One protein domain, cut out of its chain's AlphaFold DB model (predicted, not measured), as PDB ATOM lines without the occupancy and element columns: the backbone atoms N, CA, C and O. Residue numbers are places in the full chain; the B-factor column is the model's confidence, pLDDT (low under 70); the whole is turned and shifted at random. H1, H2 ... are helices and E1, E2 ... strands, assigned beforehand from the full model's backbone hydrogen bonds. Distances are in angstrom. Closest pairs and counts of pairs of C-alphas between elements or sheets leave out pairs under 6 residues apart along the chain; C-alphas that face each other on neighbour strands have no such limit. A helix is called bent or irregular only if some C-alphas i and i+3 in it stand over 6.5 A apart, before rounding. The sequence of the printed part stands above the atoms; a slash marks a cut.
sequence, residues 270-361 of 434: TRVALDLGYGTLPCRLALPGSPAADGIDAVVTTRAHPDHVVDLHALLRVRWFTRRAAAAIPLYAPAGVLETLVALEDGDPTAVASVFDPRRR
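This is residues 270 to 361 of the 434 residues of a protein of Quadrisphaera sp. DSM 44207 (UniProt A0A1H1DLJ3). A twisted sheet of four parallel strands forms a wall, with its longest helix, H2, packed over one face and the other face bare. On that helix side, H1 packs on H2 at one flank and the pair H3 and H4 packs on it at the other. The printed part has 92 residues, with four named strands and four named helices in the chain order E1 H1 E2 H2 E3 H3 H4 E4; the sheet's order is E1 E2 E3 E4, and the class is mixed, helices and strands. The whole is compact, with a radius of gyration of the C-alphas of 11.9 A, and rounded, spanning 33 by 26 by 23 A.

Begin with the sheet: find C-alpha 272 at (200.313, 194.557, 153.203), where E1, residues 272 to 274, begins. E2 is residues 298 to 300, E3 is residues 329 to 333, 12.1 A long, and E4 is residues 356 to 360, 12.4 A long, ending at C-alpha 360 at (214.212, 189.141, 148.375). H2, residues 306 to 322, starts at C-alpha 306 at (204.140, 176.353, 158.571) and runs 24.4 A; it is irregular, with C-alphas 308 and 311 lying 7.7 A apart. H1 is residues 280 to 285, H3 residues 337 to 344, 10.6 A long, and H4 residues 349 to 355, 10.2 A long.

Look across the sheet for N 273 and O 298, 2.9 A apart, between E1 and E2; N 332 and O 299, 2.8 A, between E2 and E3; and N 357 and O 329, 2.8 A, between E3 and E4. In two layers, helix over sheet, H2 is on the sheet at a height of 10.0 A, over E2 and, only just, with 3 C-alphas, over E3; it runs along the strands, at 11 degrees to E2 on the local plane. Three strand-helix-strand units, parallel neighbour strands joined through helices, have right-handed crossovers: E1, H1, E2; E2, H2, E3; and E3, H3 H4, E4. H2 is the hub. With residues 311 to 315 alone it touches H1, a shallow tilt of 26 degrees, the closest C-alphas being Leu 281 and Asp 311, 5.9 A. With residues 316 to 320 alone it touches H4, about perpendicular at 76 degrees, closest at the C-alphas of Leu 316 and Val 355, 6.1 A. It touches H3 with residues 309 to 313 alone, at a steep tilt of 64 degrees, closest at the C-alphas of His 313 and Leu 341, 6.2 A. H1, H3 and H4 have every O i to N i+4 pair within hydrogen-bond range, H2 9 of 13.

The C-alphas of Pro 288 and Ala 335 are the two farthest apart, 34.2 A. The printed part has no cut. The long link is H1 to E2, residues 286 to 297, and there residues 291 to 293 have pLDDT under 70.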
ATOM      1  N   THR A 270     197.990 201.376 150.541       90.44
ATOM      2  CA  THR A 270     198.710 200.115 150.405       90.44
ATOM      3  C   THR A 270     198.328 199.185 151.553       90.44
ATOM      4  O   THR A 270     198.372 199.554 152.731       90.44
ATOM      5  N   ARG A 271     197.932 197.966 151.210       92.19
ATOM      6  CA  ARG A 271     197.517 196.894 152.106       92.19
ATOM      7  C   ARG A 271     198.532 195.768 152.018       92.19
ATOM      8  O   ARG A 271     198.586 195.029 151.040       92.19
ATOM      9  N   VAL A 272     199.306 195.613 153.084       94.31
ATOM     10  CA  VAL A 272     200.313 194.557 153.203       94.31
ATOM     11  C   VAL A 272     199.797 193.477 154.147       94.31
ATOM     12  O   VAL A 272     199.306 193.785 155.235       94.31
ATOM     13  N   ALA A 273     199.879 192.213 153.738       95.00
ATOM     14  CA  ALA A 273     199.668 191.082 154.636       95.00
ATOM     15  C   ALA A 273     201.005 190.669 155.262       95.00
ATOM     16  O   ALA A 273     202.000 190.542 154.556       95.00
ATOM     17  N   LEU A 274     201.024 190.472 156.578       96.31
ATOM     18  CA  LEU A 274     202.187 189.992 157.319       96.31
ATOM     19  C   LEU A 274     201.844 188.622 157.898       96.31
ATOM     20  O   LEU A 274     200.846 188.539 158.607       96.31
ATOM     21  N   ASP A 275     202.659 187.612 157.592       96.38
ATOM     22  CA  ASP A 275     202.540 186.225 158.062       96.38
ATOM     23  C   ASP A 275     201.118 185.653 157.935       96.38
ATOM     24  O   ASP A 275     200.294 185.731 158.846       96.38
ATOM     25  N   LEU A 276     200.831 185.042 156.785       96.50
ATOM     26  CA  LEU A 276     199.573 184.336 156.559       96.50
ATOM     27  C   LEU A 276     199.659 182.930 157.158       96.50
ATOM     28  O   LEU A 276     199.874 181.930 156.473       96.50
ATOM     29  N   GLY A 277     199.510 182.906 158.480       94.94
ATOM     30  CA  GLY A 277     199.393 181.704 159.285       94.94
ATOM     31  C   GLY A 277     198.010 181.072 159.259       94.94
ATOM     32  O   GLY A 277     197.074 181.644 158.706       94.94
ATOM     33  N   TYR A 278     197.879 179.920 159.914       95.25
ATOM     34  CA  TYR A 278     196.665 179.101 159.898       95.25
ATOM     35  C   TYR A 278     195.402 179.891 160.269       95.25
ATOM     36  O   TYR A 278     195.316 180.486 161.345       95.25
ATOM     37  N   GLY A 279     194.408 179.877 159.381       94.50
ATOM     38  CA  GLY A 279     193.096 180.487 159.611       94.50
ATOM     39  C   GLY A 279     193.048 182.009 159.431       94.50
ATOM     40  O   GLY A 279     191.966 182.596 159.496       94.50
ATOM     41  N   THR A 280     194.174 182.659 159.141       93.75
ATOM     42  CA  THR A 280     194.236 184.108 158.905       93.75
ATOM     43  C   THR A 280     193.439 184.507 157.663       93.75
ATOM     44  O   THR A 280     192.693 185.492 157.682       93.75
ATOM     45  N   LEU A 281     193.575 183.754 156.570       93.81
ATOM     46  CA  LEU A 281     192.936 184.077 155.302       93.81
ATOM     47  C   LEU A 281     191.424 183.797 155.310       93.81
ATOM     48  O   LEU A 281     190.694 184.704 154.908       93.81
ATOM     49  N   PRO A 282     190.909 182.644 155.789       90.88
ATOM     50  CA  PRO A 282     189.467 182.430 155.923       90.88
ATOM     51  C   PRO A 282     188.782 183.509 156.767       90.88
ATOM     52  O   PRO A 282     187.764 184.059 156.348       90.88
ATOM     53  N   CYS A 283     189.378 183.891 157.905       90.69
ATOM     54  CA  CYS A 283     188.863 184.983 158.731       90.69
ATOM     55  C   CYS A 283     188.804 186.306 157.957       90.69
ATOM     56  O   CYS A 283     187.851 187.068 158.103       90.69
ATOM     57  N   ARG A 284     189.791 186.573 157.095       88.50
ATOM     58  CA  ARG A 284     189.807 187.773 156.258       88.50
ATOM     59  C   ARG A 284     188.785 187.704 155.127       88.50
ATOM     60  O   ARG A 284     188.156 188.718 154.850       88.50
ATOM     61  N   LEU A 285     188.616 186.557 154.473       88.12
ATOM     62  CA  LEU A 285     187.637 186.350 153.398       88.12
ATOM     63  C   LEU A 285     186.192 186.451 153.902       88.12
ATOM     64  O   LEU A 285     185.321 186.875 153.151       88.12
ATOM     65  N   ALA A 286     185.948 186.118 155.171       87.94
ATOM     66  CA  ALA A 286     184.631 186.219 155.795       87.94
ATOM     67  C   ALA A 286     184.160 187.667 156.033       87.94
ATOM     68  O   ALA A 286     182.971 187.894 156.257       87.94
ATOM     69  N   LEU A 287     185.060 188.659 155.997       82.94
ATOM     70  CA  LEU A 287     184.679 190.056 156.201       82.94
ATOM     71  C   LEU A 287     183.922 190.591 154.964       82.94
ATOM     72  O   LEU A 287     184.441 190.517 153.847       82.94
ATOM     73  N   PRO A 288     182.720 191.175 155.120       75.38
ATOM     74  CA  PRO A 288     181.997 191.782 154.007       75.38
ATOM     75  C   PRO A 288     182.820 192.880 153.325       75.38
ATOM     76  O   PRO A 288     183.374 193.761 153.985       75.38
ATOM     77  N   GLY A 289     182.918 192.824 151.994       77.62
ATOM     78  CA  GLY A 289     183.745 193.756 151.220       77.62
ATOM     79  C   GLY A 289     185.252 193.549 151.406       77.62
ATOM     80  O   GLY A 289     186.042 194.440 151.079       77.62
ATOM     81  N   SER A 290     185.662 192.395 151.947       77.56
ATOM     82  CA  SER A 290     187.068 192.082 152.125       77.56
ATOM     83  C   SER A 290     187.788 192.037 150.785       77.56
ATOM     84  O   SER A 290     187.399 191.300 149.880       77.56
ATOM     85  N   PRO A 291     188.903 192.760 150.662       66.62
ATOM     86  CA  PRO A 291     189.710 192.773 149.459       66.62
ATOM     87  C   PRO A 291     190.637 191.554 149.387       66.62
ATOM     88  O   PRO A 291     191.697 191.649 148.787       66.62
ATOM     89  N   ALA A 292     190.344 190.459 150.089       65.62
ATOM     90  CA  ALA A 292     191.346 189.449 150.428       65.62
ATOM     91  C   ALA A 292     192.070 188.831 149.214       65.62
ATOM     92  O   ALA A 292     193.204 188.399 149.382       65.62
ATOM     93  N   ALA A 293     191.481 188.861 148.013       66.56
ATOM     94  CA  ALA A 293     192.177 188.514 146.769       66.56
ATOM     95  C   ALA A 293     192.691 189.730 145.959       66.56
ATOM     96  O   ALA A 293     193.748 189.641 145.337       66.56
ATOM     97  N   ASP A 294     191.967 190.859 145.971       76.12
ATOM     98  CA  ASP A 294     192.180 191.990 145.041       76.12
ATOM     99  C   ASP A 294     192.857 193.224 145.637       76.12
ATOM    100  O   ASP A 294     193.297 194.103 144.906       76.12
ATOM    101  N   GLY A 295     192.933 193.336 146.957       87.31
ATOM    102  CA  GLY A 295     193.571 194.473 147.617       87.31
ATOM    103  C   GLY A 295     194.533 194.020 148.688       87.31
ATOM    104  O   GLY A 295     194.549 194.590 149.774       87.31
ATOM    105  N   ILE A 296     195.282 192.960 148.402       93.69
ATOM    106  CA  ILE A 296     196.580 192.734 149.021       93.69
ATOM    107  C   ILE A 296     197.609 193.203 147.996       93.69
ATOM    108  O   ILE A 296     197.730 192.609 146.931       93.69
ATOM    109  N   ASP A 297     198.324 194.275 148.318       94.62
ATOM    110  CA  ASP A 297     199.322 194.872 147.424       94.62
ATOM    111  C   ASP A 297     200.698 194.220 147.585       94.62
ATOM    112  O   ASP A 297     201.534 194.290 146.691       94.62
ATOM    113  N   ALA A 298     200.952 193.605 148.742       96.38
ATOM    114  CA  ALA A 298     202.153 192.829 149.014       96.38
ATOM    115  C   ALA A 298     201.916 191.857 150.172       96.38
ATOM    116  O   ALA A 298     201.085 192.097 151.056       96.38
ATOM    117  N   VAL A 299     202.704 190.788 150.202       96.94
ATOM    118  CA  VAL A 299     202.774 189.856 151.325       96.94
ATOM    119  C   VAL A 299     204.201 189.819 151.852       96.94
ATOM    120  O   VAL A 299     205.162 189.802 151.085       96.94
ATOM    121  N   VAL A 300     204.345 189.821 153.171       97.38
ATOM    122  CA  VAL A 300     205.625 189.691 153.860       97.38
ATOM    123  C   VAL A 300     205.548 188.487 154.781       97.38
ATOM    124  O   VAL A 300     204.652 188.403 155.620       97.38
ATOM    125  N   THR A 301     206.511 187.583 154.652       97.19
ATOM    126  CA  THR A 301     206.658 186.422 155.529       97.19
ATOM    127  C   THR A 301     207.965 186.537 156.305       97.19
ATOM    128  O   THR A 301     209.040 186.785 155.748       97.19
ATOM    129  N   THR A 302     207.892 186.370 157.620       96.12
ATOM    130  CA  THR A 302     209.033 186.540 158.518       96.12
ATOM    131  C   THR A 302     209.964 185.329 158.516       96.12
ATOM    132  O   THR A 302     211.186 185.514 158.555       96.12
ATOM    133  N   ARG A 303     209.412 184.112 158.437       95.88
ATOM    134  CA  ARG A 303     210.129 182.826 158.498       95.88
ATOM    135  C   ARG A 303     209.399 181.726 157.710       95.88
ATOM    136  O   ARG A 303     208.199 181.830 157.495       95.88
ATOM    137  N   ALA A 304     210.099 180.654 157.343       96.06
ATOM    138  CA  ALA A 304     209.540 179.511 156.605       96.06
ATOM    139  C   ALA A 304     208.929 178.421 157.516       96.06
ATOM    140  O   ALA A 304     209.093 177.233 157.261       96.06
ATOM    141  N   HIS A 305     208.272 178.808 158.612       96.44
ATOM    142  CA  HIS A 305     207.604 177.857 159.507       96.44
ATOM    143  C   HIS A 305     206.111 177.771 159.132       96.44
ATOM    144  O   HIS A 305     205.525 178.812 158.819       96.44
ATOM    145  N   PRO A 306     205.492 176.571 159.109       94.94
ATOM    146  CA  PRO A 306     204.140 176.353 158.571       94.94
ATOM    147  C   PRO A 306     203.058 177.256 159.177       94.94
ATOM    148  O   PRO A 306     202.157 177.696 158.468       94.94
ATOM    149  N   ASP A 307     203.174 177.609 160.454       95.94
ATOM    150  CA  ASP A 307     202.270 178.536 161.151       95.94
ATOM    151  C   ASP A 307     202.310 179.986 160.634       95.94
ATOM    152  O   ASP A 307     201.445 180.761 161.019       95.94
ATOM    153  N   HIS A 308     203.260 180.353 159.768       97.06
ATOM    154  CA  HIS A 308     203.357 181.672 159.128       97.06
ATOM    155  C   HIS A 308     203.119 181.635 157.609       97.06
ATOM    156  O   HIS A 308     203.036 182.697 156.981       97.06
ATOM    157  N   VAL A 309     203.056 180.440 157.007       97.19
ATOM    158  CA  VAL A 309     203.009 180.266 155.542       97.19
ATOM    159  C   VAL A 309     201.827 179.455 155.037       97.19
ATOM    160  O   VAL A 309     201.534 179.528 153.850       97.19
ATOM    161  N   VAL A 310     201.145 178.677 155.878       96.50
ATOM    162  CA  VAL A 310     200.119 177.736 155.400       96.50
ATOM    163  C   VAL A 310     198.982 178.428 154.637       96.50
ATOM    164  O   VAL A 310     198.558 177.939 153.591       96.50
ATOM    165  N   ASP A 311     198.561 179.620 155.062       97.06
ATOM    166  CA  ASP A 311     197.485 180.354 154.391       97.06
ATOM    167  C   ASP A 311     197.973 181.134 153.152       97.06
ATOM    168  O   ASP A 311     197.150 181.663 152.401       97.06
ATOM    169  N   LEU A 312     199.284 181.167 152.863       97.25
ATOM    170  CA  LEU A 312     199.779 181.611 151.550       97.25
ATOM    171  C   LEU A 312     199.296 180.674 150.440       97.25
ATOM    172  O   LEU A 312     198.964 181.146 149.355       97.25
ATOM    173  N   HIS A 313     199.219 179.367 150.710       97.38
ATOM    174  CA  HIS A 313     198.683 178.394 149.754       97.38
ATOM    175  C   HIS A 313     197.182 178.604 149.530       97.38
ATOM    176  O   HIS A 313     196.711 178.624 148.394       97.38
ATOM    177  N   ALA A 314     196.434 178.895 150.594       96.06
ATOM    178  CA  ALA A 314     195.031 179.273 150.466       96.06
ATOM    179  C   ALA A 314     194.861 180.559 149.628       96.06
ATOM    180  O   ALA A 314     193.978 180.626 148.771       96.06
ATOM    181  N   LEU A 315     195.738 181.557 149.815       96.31
ATOM    182  CA  LEU A 315     195.723 182.797 149.031       96.31
ATOM    183  C   LEU A 315     196.050 182.522 147.560       96.31
ATOM    184  O   LEU A 315     195.373 183.059 146.680       96.31
ATOM    185  N   LEU A 316     197.030 181.651 147.304       96.88
ATOM    186  CA  LEU A 316     197.372 181.173 145.967       96.88
ATOM    187  C   LEU A 316     196.145 180.606 145.264       96.88
ATOM    188  O   LEU A 316     195.785 181.082 144.190       96.88
ATOM    189  N   ARG A 317     195.469 179.638 145.892       95.94
ATOM    190  CA  ARG A 317     194.315 178.946 145.304       95.94
ATOM    191  C   ARG A 317     193.179 179.913 145.005       95.94
ATOM    192  O   ARG A 317     192.660 179.925 143.890       95.94
ATOM    193  N   VAL A 318     192.824 180.770 145.964       94.69
ATOM    194  CA  VAL A 318     191.771 181.777 145.767       94.69
ATOM    195  C   VAL A 318     192.098 182.652 144.564       94.69
ATOM    196  O   VAL A 318     191.254 182.833 143.686       94.69
ATOM    197  N   ARG A 319     193.325 183.168 144.481       94.75
ATOM    198  CA  ARG A 319     193.707 184.092 143.415       94.75
ATOM    199  C   ARG A 319     193.839 183.412 142.056       94.75
ATOM    200  O   ARG A 319     193.382 183.966 141.062       94.75
ATOM    201  N   TRP A 320     194.384 182.201 142.018       94.81
ATOM    202  CA  TRP A 320     194.500 181.397 140.804       94.81
ATOM    203  C   TRP A 320     193.136 181.135 140.157       94.81
ATOM    204  O   TRP A 320     192.987 181.304 138.946       94.81
ATOM    205  N   PHE A 321     192.117 180.792 140.955       93.50
ATOM    206  CA  PHE A 321     190.780 180.493 140.432       93.50
ATOM    207  C   PHE A 321     189.917 181.730 140.178       93.50
ATOM    208  O   PHE A 321     189.106 181.724 139.255       93.50
ATOM    209  N   THR A 322     190.071 182.796 140.964       92.31
ATOM    210  CA  THR A 322     189.199 183.981 140.846       92.31
ATOM    211  C   THR A 322     189.798 185.098 139.992       92.31
ATOM    212  O   THR A 322     189.058 185.927 139.461       92.31
ATOM    213  N   ARG A 323     191.129 185.146 139.853       89.00
ATOM    214  CA  ARG A 323     191.878 186.308 139.346       89.00
ATOM    215  C   ARG A 323     193.124 185.920 138.551       89.00
ATOM    216  O   ARG A 323     194.164 186.562 138.661       89.00
ATOM    217  N   ARG A 324     193.009 184.922 137.678       87.50
ATOM    218  CA  ARG A 324     194.136 184.415 136.874       87.50
ATOM    219  C   ARG A 324     194.836 185.468 135.996       87.50
ATOM    220  O   ARG A 324     195.997 185.293 135.661       87.50
ATOM    221  N   ALA A 325     194.137 186.546 135.626       91.06
ATOM    222  CA  ALA A 325     194.685 187.649 134.830       91.06
ATOM    223  C   ALA A 325     195.234 188.825 135.669       91.06
ATOM    224  O   ALA A 325     195.717 189.802 135.101       91.06
ATOM    225  N   ALA A 326     195.126 188.780 137.001       92.88
ATOM    226  CA  ALA A 326     195.647 189.841 137.858       92.88
ATOM    227  C   ALA A 326     197.179 189.774 137.951       92.88
ATOM    228  O   ALA A 326     197.764 188.695 137.932       92.88
ATOM    229  N   ALA A 327     197.829 190.932 138.098       95.44
ATOM    230  CA  ALA A 327     199.281 191.008 138.264       95.44
ATOM    231  C   ALA A 327     199.743 190.242 139.513       95.44
ATOM    232  O   ALA A 327     199.110 190.354 140.561       95.44
ATOM    233  N   ALA A 328     200.848 189.502 139.442       97.00
ATOM    234  CA  ALA A 328     201.389 188.755 140.579       97.00
ATOM    235  C   ALA A 328     201.623 189.659 141.817       97.00
ATOM    236  O   ALA A 328     202.030 190.812 141.690       97.00
ATOM    237  N   ILE A 329     201.312 189.157 143.019       97.19
ATOM    238  CA  ILE A 329     201.486 189.882 144.284       97.19
ATOM    239  C   ILE A 329     202.959 189.800 144.680       97.19
ATOM    240  O   ILE A 329     203.466 188.687 144.841       97.19
ATOM    241  N   PRO A 330     203.628 190.932 144.935       97.75
ATOM    242  CA  PRO A 330     204.945 190.949 145.556       97.75
ATOM    243  C   PRO A 330     204.972 190.140 146.862       97.75
ATOM    244  O   PRO A 330     204.268 190.475 147.819       97.75
ATOM    245  N   LEU A 331     205.803 189.101 146.918       97.81
ATOM    246  CA  LEU A 331     205.997 188.242 148.086       97.81
ATOM    247  C   LEU A 331     207.421 188.404 148.622       97.81
ATOM    248  O   LEU A 331     208.378 187.913 148.032       97.81
ATOM    249  N   TYR A 332     207.562 189.066 149.768       97.81
ATOM    250  CA  TYR A 332     208.833 189.215 150.473       97.81
ATOM    251  C   TYR A 332     208.980 188.111 151.516       97.81
ATOM    252  O   TYR A 332     208.434 188.211 152.616       97.81
ATOM    253  N   ALA A 333     209.733 187.069 151.188       96.94
ATOM    254  CA  ALA A 333     209.880 185.891 152.036       96.94
ATOM    255  C   ALA A 333     211.350 185.440 152.140       96.94
ATOM    256  O   ALA A 333     212.168 185.786 151.281       96.94
ATOM    257  N   PRO A 334     211.730 184.705 153.202       96.44
ATOM    258  CA  PRO A 334     213.009 184.001 153.239       96.44
ATOM    259  C   PRO A 334     213.040 182.853 152.220       96.44
ATOM    260  O   PRO A 334     211.997 182.386 151.758       96.44
ATOM    261  N   ALA A 335     214.246 182.371 151.908       93.75
ATOM    262  CA  ALA A 335     214.426 181.150 151.123       93.75
ATOM    263  C   ALA A 335     213.701 179.963 151.790       93.75
ATOM    264  O   ALA A 335     213.602 179.912 153.019       93.75
ATOM    265  N   GLY A 336     213.178 179.031 150.995       95.12
ATOM    266  CA  GLY A 336     212.393 177.885 151.461       95.12
ATOM    267  C   GLY A 336     210.877 178.093 151.380       95.12
ATOM    268  O   GLY A 336     210.133 177.118 151.264       95.12
ATOM    269  N   VAL A 337     210.381 179.339 151.427       97.44
ATOM    270  CA  VAL A 337     208.928 179.602 151.381       97.44
ATOM    271  C   VAL A 337     208.345 179.284 150.008       97.44
ATOM    272  O   VAL A 337     207.282 178.674 149.932       97.44
ATOM    273  N   LEU A 338     209.031 179.659 148.926       97.44
ATOM    274  CA  LEU A 338     208.551 179.374 147.574       97.44
ATOM    275  C   LEU A 338     208.565 177.878 147.286       97.44
ATOM    276  O   LEU A 338     207.593 177.349 146.765       97.44
ATOM    277  N   GLU A 339     209.632 177.194 147.680       96.62
ATOM    278  CA  GLU A 339     209.798 175.752 147.536       96.62
ATOM    279  C   GLU A 339     208.693 175.005 148.289       96.62
ATOM    280  O   GLU A 339     208.120 174.051 147.768       96.62
ATOM    281  N   THR A 340     208.325 175.494 149.479       96.25
ATOM    282  CA  THR A 340     207.188 174.969 150.247       96.25
ATOM    283  C   THR A 340     205.868 175.163 149.498       96.25
ATOM    284  O   THR A 340     205.063 174.239 149.436       96.25
ATOM    285  N   LEU A 341     205.635 176.335 148.897       97.38
ATOM    286  CA  LEU A 341     204.416 176.595 148.123       97.38
ATOM    287  C   LEU A 341     204.331 175.744 146.855       97.38
ATOM    288  O   LEU A 341     203.262 175.225 146.558       97.38
ATOM    289  N   VAL A 342     205.447 175.568 146.146       98.00
ATOM    290  CA  VAL A 342     205.526 174.686 144.974       98.00
ATOM    291  C   VAL A 342     205.231 173.247 145.381       98.00
ATOM    292  O   VAL A 342     204.439 172.584 144.724       98.00
ATOM    293  N   ALA A 343     205.795 172.775 146.497       96.62
ATOM    294  CA  ALA A 343     205.506 171.441 147.016       96.62
ATOM    295  C   ALA A 343     204.029 171.256 147.413       96.62
ATOM    296  O   ALA A 343     203.489 170.167 147.238       96.62
ATOM    297  N   LEU A 344     203.371 172.303 147.928       96.25
ATOM    298  CA  LEU A 344     201.941 172.279 148.262       96.25
ATOM    299  C   LEU A 344     201.024 172.330 147.030       96.25
ATOM    300  O   LEU A 344     199.892 171.861 147.107       96.25
ATOM    301  N   GLU A 345     201.495 172.875 145.908       97.00
ATOM    302  CA  GLU A 345     200.770 172.906 144.631       97.00
ATOM    303  C   GLU A 345     201.221 171.765 143.706       97.00
ATOM    304  O   GLU A 345     201.487 171.971 142.527       97.00
ATOM    305  N   ASP A 346     201.364 170.559 144.265       96.56
ATOM    306  CA  ASP A 346     201.722 169.325 143.545       96.56
ATOM    307  C   ASP A 346     202.997 169.437 142.679       96.56
ATOM    308  O   ASP A 346     203.179 168.709 141.702       96.56
ATOM    309  N   GLY A 347     203.907 170.343 143.042       95.94
ATOM    310  CA  GLY A 347     205.134 170.594 142.299       95.94
ATOM    311  C   GLY A 347     204.974 171.505 141.079       95.94
ATOM    312  O   GLY A 347     205.876 171.503 140.247       95.94
ATOM    313  N   ASP A 348     203.884 172.273 140.946       97.25
ATOM    314  CA  ASP A 348     203.672 173.217 139.839       97.25
ATOM    315  C   ASP A 348     204.229 174.627 140.151       97.25
ATOM    316  O   ASP A 348     203.556 175.454 140.780       97.25
ATOM    317  N   PRO A 349     205.445 174.977 139.680       97.38
ATOM    318  CA  PRO A 349     205.999 176.312 139.873       97.38
ATOM    319  C   PRO A 349     205.279 177.391 139.058       97.38
ATOM    320  O   PRO A 349     205.371 178.571 139.404       97.38
ATOM    321  N   THR A 350     204.564 177.028 137.988       96.94
ATOM    322  CA  THR A 350     203.904 178.003 137.110       96.94
ATOM    323  C   THR A 350     202.675 178.607 137.777       96.94
ATOM    324  O   THR A 350     202.472 179.824 137.710       96.94
ATOM    325  N   ALA A 351     201.910 177.792 138.511       96.62
ATOM    326  CA  ALA A 351     200.804 178.260 139.336       96.62
ATOM    327  C   ALA A 351     201.284 179.255 140.402       96.62
ATOM    328  O   ALA A 351     200.739 180.357 140.510       96.62
ATOM    329  N   VAL A 352     202.362 178.926 141.121       97.94
ATOM    330  CA  VAL A 352     202.956 179.807 142.141       97.94
ATOM    331  C   VAL A 352     203.442 181.126 141.530       97.94
ATOM    332  O   VAL A 352     203.070 182.193 142.023       97.94
ATOM    333  N   ALA A 353     204.212 181.071 140.438       97.38
ATOM    334  CA  ALA A 353     204.783 182.253 139.786       97.38
ATOM    335  C   ALA A 353     203.732 183.178 139.149       97.38
ATOM    336  O   ALA A 353     203.953 184.379 139.016       97.38
ATOM    337  N   SER A 354     202.568 182.646 138.767       96.75
ATOM    338  CA  SER A 354     201.471 183.472 138.252       96.75
ATOM    339  C   SER A 354     200.793 184.324 139.335       96.75
ATOM    340  O   SER A 354     200.241 185.384 139.047       96.75
ATOM    341  N   VAL A 355     200.816 183.855 140.589       97.19
ATOM    342  CA  VAL A 355     200.128 184.497 141.712       97.19
ATOM    343  C   VAL A 355     201.086 185.364 142.513       97.19
ATOM    344  O   VAL A 355     200.675 186.444 142.945       97.19
ATOM    345  N   PHE A 356     202.331 184.928 142.699       97.88
ATOM    346  CA  PHE A 356     203.328 185.612 143.513       97.88
ATOM    347  C   PHE A 356     204.549 186.040 142.694       97.88
ATOM    348  O   PHE A 356     205.115 185.253 141.945       97.88
ATOM    349  N   ASP A 357     204.972 187.286 142.902       97.81
ATOM    350  CA  ASP A 357     206.233 187.861 142.430       97.81
ATOM    351  C   ASP A 357     207.247 187.778 143.587       97.81
ATOM    352  O   ASP A 357     207.204 188.617 144.498       97.81
ATOM    353  N   PRO A 358     208.099 186.736 143.649       97.44
ATOM    354  CA  PRO A 358     209.037 186.561 144.746       97.44
ATOM    355  C   PRO A 358     210.080 187.672 144.769       97.44
ATOM    356  O   PRO A 358     210.855 187.866 143.834       97.44
ATOM    357  N   ARG A 359     210.170 188.357 145.905       96.81
ATOM    358  CA  ARG A 359     211.170 189.390 146.155       96.81
ATOM    359  C   ARG A 359     212.025 188.995 147.334       96.81
ATOM    360  O   ARG A 359     211.536 188.540 148.369       96.81
ATOM    361  N   ARG A 360     213.332 189.227 147.211       91.69
ATOM    362  CA  ARG A 360     214.212 189.141 148.375       91.69
ATOM    363  C   ARG A 360     213.725 190.145 149.406       91.69
ATOM    364  O   ARG A 360     213.549 191.326 149.100       91.69
ATOM    365  N   ARG A 361     213.519 189.678 150.640       87.75
ATOM    366  CA  ARG A 361     213.306 190.595 151.756       87.75
ATOM    367  C   ARG A 361     214.520 191.522 151.805       87.75
ATOM    368  O   ARG A 361     215.636 190.995 151.780       87.75
TER     369      ARG A 361